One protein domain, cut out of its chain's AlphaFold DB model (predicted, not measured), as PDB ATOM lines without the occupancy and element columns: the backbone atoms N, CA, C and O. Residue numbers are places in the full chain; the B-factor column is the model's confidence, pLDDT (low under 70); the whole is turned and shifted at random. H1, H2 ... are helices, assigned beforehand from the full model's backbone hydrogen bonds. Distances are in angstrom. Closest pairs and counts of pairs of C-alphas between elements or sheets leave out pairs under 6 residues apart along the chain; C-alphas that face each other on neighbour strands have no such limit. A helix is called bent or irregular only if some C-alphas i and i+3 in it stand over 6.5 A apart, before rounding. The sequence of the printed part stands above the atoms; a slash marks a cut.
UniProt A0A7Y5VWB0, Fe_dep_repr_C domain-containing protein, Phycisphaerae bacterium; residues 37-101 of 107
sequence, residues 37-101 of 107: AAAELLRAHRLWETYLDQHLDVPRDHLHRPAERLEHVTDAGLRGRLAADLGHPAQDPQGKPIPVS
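AT A GLANCE: This is residues 37 to 101 of the 107 residues of the protein "Fe_dep_repr_C domain-containing protein" of Phycisphaerae bacterium (UniProt A0A7Y5VWB0). One long helix, H1, runs through the middle of this small domain, and two shorter helices, H2 and H3, pack on two different sides of it without meeting each other. The last stretch, residues 86 to 101, has no named element; it loops across to a third side of H1 and turns back toward the end of H1 where the printed part begins. The printed part has 65 residues with three named helices, in the order H1, H2, H3, and no named strand; the class is all helix. The whole is compact, with a radius of gyration of the C-alphas of 10.4 A, and rounded, with spans of 27 by 22 by 18 A.

IN THESE COORDINATES: The printed part begins with H1, residues 37 to 56, from C-alpha 37 at (130.949, 174.501, 153.266) to C-alpha 56 at (138.897, 186.227, 176.941), a length of 27.6 A. H2 follows with residues 64 to 71 and is 10.5 A long from first to last C-alpha. H3, residues 76 to 85, is 14.3 A long and ends with C-alpha 85 at (138.594, 172.764, 174.334). Residues 86 to 101 follow H3, and the last printed C-alpha, that of Ser 101, is at (130.495, 168.805, 161.131).

HOW THE PARTS SIT: H1 and H2 touch, and H1 does so with residues 41 to 49 alone. Their closest C-alphas, those of Ala 44 and Glu 71, are 5.1 A apart. The two helices run opposite ways at a steep tilt of 60 degrees, and their centres are 8.1 A apart. H1 also touches H3, with residues 44 to 51 of H1 alone. The closest C-alphas here are those of Ala 44 and Arg 79, 6.2 A apart. H1 and H3 run the same way at a tilt of 37 degrees, only just steep, with centres 10.0 A apart. H2 and H3 are apart, although they follow each other in the chain. In H1, H2 and H3 every backbone O i to N i+4 pair is within hydrogen-bond range. None of the three helices is bent or irregular.

THE WHOLE: The two C-alphas farthest apart, those of Ala 37 and Asp 57, are 29.0 A apart, while the first and last printed C-alphas, those of Ala 37 and Ser 101, are 9.7 A apart. The link from H1 to H2, with 7 residues, is short, and the link from H2 to H3, with 4 residues, is tight. The C-alphas of residues 86 to 101 lie 7 to 13 A from the mean of the C-alphas. The printed part has no cut. The mean pLDDT of the printed part of this predicted model is 94.7, and no printed residue is under 70.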
ATOM      1  N   ALA A  37     129.973 173.421 153.133       92.88
ATOM      2  CA  ALA A  37     130.949 174.501 153.266       92.88
ATOM      3  C   ALA A  37     130.419 175.670 154.117       92.88
ATOM      4  O   ALA A  37     131.137 176.172 154.980       92.88
ATOM      5  N   ALA A  38     129.160 176.069 153.913       93.94
ATOM      6  CA  ALA A  38     128.511 177.104 154.714       93.94
ATOM      7  C   ALA A  38     128.356 176.684 156.185       93.94
ATOM      8  O   ALA A  38     128.611 177.487 157.078       93.94
ATOM      9  N   ALA A  39     127.989 175.424 156.444       94.75
ATOM     10  CA  ALA A  39     127.870 174.889 157.797       94.75
ATOM     11  C   ALA A  39     129.223 174.847 158.525       94.75
ATOM     12  O   ALA A  39     129.289 175.212 159.694       94.75
ATOM     13  N   GLU A  40     130.308 174.462 157.845       94.25
ATOM     14  CA  GLU A  40     131.655 174.473 158.429       94.25
ATOM     15  C   GLU A  40     132.149 175.897 158.737       94.25
ATOM     16  O   GLU A  40     132.764 176.110 159.783       94.25
ATOM     17  N   LEU A  41     131.855 176.871 157.865       94.88
ATOM     18  CA  LEU A  41     132.170 178.284 158.104       94.88
ATOM     19  C   LEU A  41     131.399 178.813 159.322       94.88
ATOM     20  O   LEU A  41     131.995 179.343 160.254       94.88
ATOM     21  N   LEU A  42     130.085 178.576 159.363       95.81
ATOM     22  CA  LEU A  42     129.229 178.987 160.475       95.81
ATOM     23  C   LEU A  42     129.608 178.291 161.792       95.81
ATOM     24  O   LEU A  42     129.544 178.900 162.857       95.81
ATOM     25  N   ARG A  43     130.031 177.022 161.735       96.50
ATOM     26  CA  ARG A  43     130.576 176.301 162.891       96.50
ATOM     27  C   ARG A  43     131.850 176.968 163.401       96.50
ATOM     28  O   ARG A  43     131.967 177.149 164.607       96.50
ATOM     29  N   ALA A  44     132.781 177.334 162.516       96.81
ATOM     30  CA  ALA A  44     133.994 178.055 162.907       96.81
ATOM     31  C   ALA A  44     133.654 179.383 163.595       96.81
ATOM     32  O   ALA A  44     134.172 179.640 164.677       96.81
ATOM     33  N   HIS A  45     132.752 180.173 162.999       97.69
ATOM     34  CA  HIS A  45     132.298 181.454 163.547       97.69
ATOM     35  C   HIS A  45     131.833 181.311 164.992       97.69
ATOM     36  O   HIS A  45     132.375 181.932 165.901       97.69
ATOM     37  N   ARG A  46     130.863 180.417 165.201       97.44
ATOM     38  CA  ARG A  46     130.219 180.223 166.497       97.44
ATOM     39  C   ARG A  46     131.175 179.690 167.551       97.44
ATOM     40  O   ARG A  46     131.127 180.139 168.685       97.44
ATOM     41  N   LEU A  47     132.069 178.769 167.183       97.75
ATOM     42  CA  LEU A  47     133.100 178.292 168.104       97.75
ATOM     43  C   LEU A  47     134.052 179.421 168.519       97.75
ATOM     44  O   LEU A  47     134.436 179.484 169.682       97.75
ATOM     45  N   TRP A  48     134.410 180.325 167.602       98.12
ATOM     46  CA  TRP A  48     135.218 181.490 167.952       98.12
ATOM     47  C   TRP A  48     134.468 182.475 168.838       98.12
ATOM     48  O   TRP A  48     135.046 182.932 169.817       98.12
ATOM     49  N   GLU A  49     133.197 182.768 168.561       97.81
ATOM     50  CA  GLU A  49     132.378 183.589 169.461       97.81
ATOM     51  C   GLU A  49     132.328 182.980 170.869       97.81
ATOM     52  O   GLU A  49     132.599 183.682 171.840       97.81
ATOM     53  N   THR A  50     132.079 181.669 170.988       97.62
ATOM     54  CA  THR A  50     132.088 180.969 172.281       97.62
ATOM     55  C   THR A  50     133.449 181.048 172.971       97.62
ATOM     56  O   THR A  50     133.508 181.305 174.169       97.62
ATOM     57  N   TYR A  51     134.550 180.854 172.242       97.75
ATOM     58  CA  TYR A  51     135.893 180.909 172.821       97.75
ATOM     59  C   TYR A  51     136.257 182.301 173.331       97.75
ATOM     60  O   TYR A  51     136.786 182.443 174.432       97.75
ATOM     61  N   LEU A  52     135.964 183.332 172.541       97.38
ATOM     62  CA  LEU A  52     136.243 184.719 172.902       97.38
ATOM     63  C   LEU A  52     135.392 185.178 174.102       97.38
ATOM     64  O   LEU A  52     135.902 185.912 174.944       97.38
ATOM     65  N   ASP A  53     134.142 184.714 174.202       96.56
ATOM     66  CA  ASP A  53     133.254 184.956 175.351       96.56
ATOM     67  C   ASP A  53     133.775 184.247 176.615       96.56
ATOM     68  O   ASP A  53     133.937 184.884 177.648       96.56
ATOM     69  N   GLN A  54     134.104 182.950 176.532       95.69
ATOM     70  CA  GLN A  54     134.436 182.127 177.709       95.69
ATOM     71  C   GLN A  54     135.872 182.274 178.224       95.69
ATOM     72  O   GLN A  54     136.106 182.093 179.417       95.69
ATOM     73  N   HIS A  55     136.846 182.527 177.345       96.12
ATOM     74  CA  HIS A  55     138.266 182.520 177.723       96.12
ATOM     75  C   HIS A  55     138.909 183.901 177.752       96.12
ATOM     76  O   HIS A  55     139.955 184.055 178.380       96.12
ATOM     77  N   LEU A  56     138.334 184.881 177.052       95.69
ATOM     78  CA  LEU A  56     138.897 186.227 176.941       95.69
ATOM     79  C   LEU A  56     137.944 187.321 177.446       95.69
ATOM     80  O   LEU A  56     138.282 188.496 177.316       95.69
ATOM     81  N   ASP A  57     136.777 186.946 177.987       94.12
ATOM     82  CA  ASP A  57     135.743 187.855 178.503       94.12
ATOM     83  C   ASP A  57     135.386 188.985 177.515       94.12
ATOM     84  O   ASP A  57     135.114 190.129 177.899       94.12
ATOM     85  N   VAL A  58     135.416 188.691 176.209       94.38
ATOM     86  CA  VAL A  58     135.085 189.681 175.179       94.38
ATOM     87  C   VAL A  58     133.579 189.965 175.233       94.38
ATOM     88  O   VAL A  58     132.784 189.030 175.131       94.38
ATOM     89  N   PRO A  59     133.152 191.240 175.326       92.38
ATOM     90  CA  PRO A  59     131.737 191.591 175.332       92.38
ATOM     91  C   PRO A  59     130.990 191.060 174.104       92.38
ATOM     92  O   PRO A  59     131.509 191.083 172.987       92.38
ATOM     93  N   ARG A  60     129.741 190.621 174.298       89.25
ATOM     94  CA  ARG A  60     128.920 189.966 173.259       89.25
ATOM     95  C   ARG A  60     128.731 190.794 171.992       89.25
ATOM     96  O   ARG A  60     128.698 190.245 170.893       89.25
ATOM     97  N   ASP A  61     128.617 192.106 172.138       92.19
ATOM     98  CA  ASP A  61     128.525 193.083 171.053       92.19
ATOM     99  C   ASP A  61     129.843 193.257 170.278       92.19
ATOM    100  O   ASP A  61     129.845 193.777 169.160       92.19
ATOM    101  N   HIS A  62     130.957 192.762 170.817       93.25
ATOM    102  CA  HIS A  62     132.287 192.821 170.217       93.25
ATOM    103  C   HIS A  62     132.801 191.468 169.686       93.25
ATOM    104  O   HIS A  62     133.871 191.444 169.076       93.25
ATOM    105  N   LEU A  63     132.060 190.361 169.843       94.62
ATOM    106  CA  LEU A  63     132.482 189.013 169.414       94.62
ATOM    107  C   LEU A  63     132.506 188.820 167.890       94.62
ATOM    108  O   LEU A  63     133.413 188.185 167.350       94.62
ATOM    109  N   HIS A  64     131.526 189.389 167.183       92.94
ATOM    110  CA  HIS A  64     131.277 189.057 165.777       92.94
ATOM    111  C   HIS A  64     132.466 189.380 164.857       92.94
ATOM    112  O   HIS A  64     132.890 188.559 164.047       92.94
ATOM    113  N   ARG A  65     133.049 190.578 164.997       95.44
ATOM    114  CA  ARG A  65     134.166 191.043 164.154       95.44
ATOM    115  C   ARG A  65     135.455 190.225 164.296       95.44
ATOM    116  O   ARG A  65     136.076 189.941 163.272       95.44
ATOM    117  N   PRO A  66     135.944 189.899 165.504       95.38
ATOM    118  CA  PRO A  66     137.091 189.012 165.644       95.38
ATOM    119  C   PRO A  66     136.781 187.581 165.182       95.38
ATOM    120  O   PRO A  66     137.619 187.010 164.485       95.38
ATOM    121  N   ALA A  67     135.590 187.039 165.468       97.00
ATOM    122  CA  ALA A  67     135.195 185.710 164.992       97.00
ATOM    123  C   ALA A  67     135.178 185.612 163.452       97.00
ATOM    124  O   ALA A  67     135.766 184.685 162.897       97.00
ATOM    125  N   GLU A  68     134.624 186.617 162.759       95.56
ATOM    126  CA  GLU A  68     134.613 186.741 161.287       95.56
ATOM    127  C   GLU A  68     136.028 186.716 160.675       95.56
ATOM    128  O   GLU A  68     136.248 186.186 159.590       95.56
ATOM    129  N   ARG A  69     137.038 187.263 161.362       95.56
ATOM    130  CA  ARG A  69     138.424 187.192 160.863       95.56
ATOM    131  C   ARG A  69     139.034 185.811 161.068       95.56
ATOM    132  O   ARG A  69     139.763 185.326 160.203       95.56
ATOM    133  N   LEU A  70     138.769 185.200 162.218       96.62
ATOM    134  CA  LEU A  70     139.376 183.932 162.604       96.62
ATOM    135  C   LEU A  70     138.771 182.746 161.838       96.62
ATOM    136  O   LEU A  70     139.503 181.824 161.476       96.62
ATOM    137  N   GLU A  71     137.478 182.774 161.505       94.06
ATOM    138  CA  GLU A  71     136.816 181.673 160.786       94.06
ATOM    139  C   GLU A  71     137.466 181.357 159.429       94.06
ATOM    140  O   GLU A  71     137.561 180.190 159.048       94.06
ATOM    141  N   HIS A  72     137.972 182.371 158.721       92.12
ATOM    142  CA  HIS A  72     138.557 182.216 157.386       92.12
ATOM    143  C   HIS A  72     139.944 181.565 157.393       92.12
ATOM    144  O   HIS A  72     140.374 181.036 156.368       92.12
ATOM    145  N   VAL A  73     140.628 181.576 158.539       94.06
ATOM    146  CA  VAL A  73     141.941 180.939 158.736       94.06
ATOM    147  C   VAL A  73     141.847 179.659 159.573       94.06
ATOM    148  O   VAL A  73     142.866 179.098 159.966       94.06
ATOM    149  N   THR A  74     140.629 179.175 159.840       94.25
ATOM    150  CA  THR A  74     140.381 177.999 160.683       94.25
ATOM    151  C   THR A  74     140.147 176.747 159.845       94.25
ATOM    152  O   THR A  74     139.050 176.508 159.327       94.25
ATOM    153  N   ASP A  75     141.182 175.914 159.741       94.81
ATOM    154  CA  ASP A  75     141.074 174.588 159.135       94.81
ATOM    155  C   ASP A  75     140.272 173.604 160.009       94.81
ATOM    156  O   ASP A  75     139.913 173.893 161.151       94.81
ATOM    157  N   ALA A  76     139.971 172.421 159.465       93.62
ATOM    158  CA  ALA A  76     139.178 171.404 160.157       93.62
ATOM    159  C   ALA A  76     139.832 170.891 161.455       93.62
ATOM    160  O   ALA A  76     139.121 170.575 162.409       93.62
ATOM    161  N   GLY A  77     141.166 170.820 161.503       95.38
ATOM    162  CA  GLY A  77     141.903 170.350 162.673       95.38
ATOM    163  C   GLY A  77     141.823 171.348 163.823       95.38
ATOM    164  O   GLY A  77     141.494 170.965 164.947       95.38
ATOM    165  N   LEU A  78     142.048 172.632 163.536       96.19
ATOM    166  CA  LEU A  78     141.908 173.711 164.511       96.19
ATOM    167  C   LEU A  78     140.465 173.825 165.008       96.19
ATOM    168  O   LEU A  78     140.235 173.918 166.208       96.19
ATOM    169  N   ARG A  79     139.483 173.719 164.106       95.75
ATOM    170  CA  ARG A  79     138.052 173.688 164.458       95.75
ATOM    171  C   ARG A  79     137.706 172.545 165.412       95.75
ATOM    172  O   ARG A  79     136.911 172.727 166.330       95.75
ATOM    173  N   GLY A  80     138.283 171.364 165.181       95.56
ATOM    174  CA  GLY A  80     138.109 170.194 166.041       95.56
ATOM    175  C   GLY A  80     138.681 170.412 167.441       95.56
ATOM    176  O   GLY A  80     138.002 170.112 168.420       95.56
ATOM    177  N   ARG A  81     139.884 170.994 167.531       96.31
ATOM    178  CA  ARG A  81     140.519 171.362 168.808       96.31
ATOM    179  C   ARG A  81     139.705 172.407 169.557       96.31
ATOM    180  O   ARG A  81     139.367 172.179 170.704       96.31
ATOM    181  N   LEU A  82     139.283 173.470 168.874       96.31
ATOM    182  CA  LEU A  82     138.451 174.521 169.458       96.31
ATOM    183  C   LEU A  82     137.144 173.955 170.028       96.31
ATOM    184  O   LEU A  82     136.749 174.277 171.141       96.31
ATOM    185  N   ALA A  83     136.490 173.054 169.290       96.44
ATOM    186  CA  ALA A  83     135.295 172.381 169.784       96.44
ATOM    187  C   ALA A  83     135.566 171.488 171.001       96.44
ATOM    188  O   ALA A  83     134.706 171.413 171.871       96.44
ATOM    189  N   ALA A  84     136.706 170.793 171.050       96.69
ATOM    190  CA  ALA A  84     137.078 169.944 172.178       96.69
ATOM    191  C   ALA A  84     137.429 170.771 173.424       96.69
ATOM    192  O   ALA A  84     136.936 170.463 174.506       96.69
ATOM    193  N   ASP A  85     138.199 171.848 173.257       96.81
ATOM    194  CA  ASP A  85     138.594 172.764 174.334       96.81
ATOM    195  C   ASP A  85     137.365 173.402 175.002       96.81
ATOM    196  O   ASP A  85     137.319 173.542 176.220       96.81
ATOM    197  N   LEU A  86     136.325 173.697 174.216       96.75
ATOM    198  CA  LEU A  86     135.045 174.231 174.693       96.75
ATOM    199  C   LEU A  86     134.075 173.164 175.241       96.75
ATOM    200  O   LEU A  86     132.935 173.483 175.577       96.75
ATOM    201  N   GLY A  87     134.468 171.886 175.284       96.75
ATOM    202  CA  GLY A  87     133.613 170.802 175.777       96.75
ATOM    203  C   GLY A  87     132.454 170.428 174.844       96.75
ATOM    204  O   GLY A  87     131.402 169.992 175.302       96.75
ATOM    205  N   HIS A  88     132.633 170.588 173.531       95.81
ATOM    206  CA  HIS A  88     131.635 170.321 172.488       95.81
ATOM    207  C   HIS A  88     130.306 171.081 172.677       95.81
ATOM    208  O   HIS A  88     129.241 170.460 172.751       95.81
ATOM    209  N   PRO A  89     130.334 172.428 172.695       96.50
ATOM    210  CA  PRO A  89     129.138 173.231 172.916       96.50
ATOM    211  C   PRO A  89     128.106 173.021 171.801       96.50
ATOM    212  O   PRO A  89     128.441 172.936 170.615       96.50
ATOM    213  N   ALA A  90     126.829 172.963 172.187       95.38
ATOM    214  CA  ALA A  90     125.707 172.835 171.257       95.38
ATOM    215  C   ALA A  90     125.175 174.192 170.763       95.38
ATOM    216  O   ALA A  90     124.510 174.235 169.730       95.38
ATOM    217  N   GLN A  91     125.452 175.287 171.480       96.50
ATOM    218  CA  GLN A  91     124.975 176.637 171.171       96.50
ATOM    219  C   GLN A  91     126.094 177.677 171.331       96.50
ATOM    220  O   GLN A  91     127.010 177.484 172.131       96.50
ATOM    221  N   ASP A  92     126.010 178.758 170.554       95.56
ATOM    222  CA  ASP A  92     126.847 179.955 170.700       95.56
ATOM    223  C   ASP A  92     126.375 180.829 171.886       95.56
ATOM    224  O   ASP A  92     125.314 180.559 172.465       95.56
ATOM    225  N   PRO A  93     127.126 181.875 172.292       94.75
ATOM    226  CA  PRO A  93     126.716 182.760 173.384       94.75
ATOM    227  C   PRO A  93     125.334 183.391 173.169       94.75
ATOM    228  O   PRO A  93     124.631 183.689 174.134       94.75
ATOM    229  N   GLN A  94     124.909 183.574 171.920       91.75
ATOM    230  CA  GLN A  94     123.619 184.138 171.534       91.75
ATOM    231  C   GLN A  94     122.483 183.094 171.499       91.75
ATOM    232  O   GLN A  94     121.351 183.444 171.162       91.75
ATOM    233  N   GLY A  95     122.755 181.834 171.857       93.25
ATOM    234  CA  GLY A  95     121.778 180.747 171.930       93.25
ATOM    235  C   GLY A  95     121.464 180.075 170.590       93.25
ATOM    236  O   GLY A  95     120.514 179.296 170.503       93.25
ATOM    237  N   LYS A  96     122.220 180.356 169.522       94.00
ATOM    238  CA  LYS A  96     122.010 179.729 168.208       94.00
ATOM    239  C   LYS A  96     122.786 178.408 168.120       94.00
ATOM    240  O   LYS A  96     123.902 178.316 168.628       94.00
ATOM    241  N   PRO A  97     122.248 177.380 167.440       95.75
ATOM    242  CA  PRO A  97     122.848 176.045 167.425       95.75
ATOM    243  C   PRO A  97     124.193 176.022 166.697       95.75
ATOM    244  O   PRO A  97     124.301 176.534 165.592       95.75
ATOM    245  N   ILE A  98     125.223 175.377 167.231       95.38
ATOM    246  CA  ILE A  98     126.499 175.203 166.519       95.38
ATOM    247  C   ILE A  98     126.352 174.034 165.527       95.38
ATOM    248  O   ILE A  98     126.111 172.909 165.968       95.38
ATOM    249  N   PRO A  99     126.503 174.241 164.199       92.88
ATOM    250  CA  PRO A  99     126.317 173.173 163.216       92.88
ATOM    251  C   PRO A  99     127.250 171.995 163.482       92.88
ATOM    252  O   PRO A  99     128.427 172.197 163.784       92.88
ATOM    253  N   VAL A 100     126.757 170.765 163.350       82.62
ATOM    254  CA  VAL A 100     127.590 169.560 163.484       82.62
ATOM    255  C   VAL A 100     128.368 169.349 162.191       82.62
ATOM    256  O   VAL A 100     127.812 169.480 161.100       82.62
ATOM    257  N   SER A 101     129.654 169.011 162.309       70.38
ATOM    258  CA  SER A 101     130.495 168.805 161.131       70.38
ATOM    259  C   SER A 101     129.902 167.732 160.213       70.38
ATOM    260  O   SER A 101     129.479 166.669 160.670       70.38
TER     261      SER A 101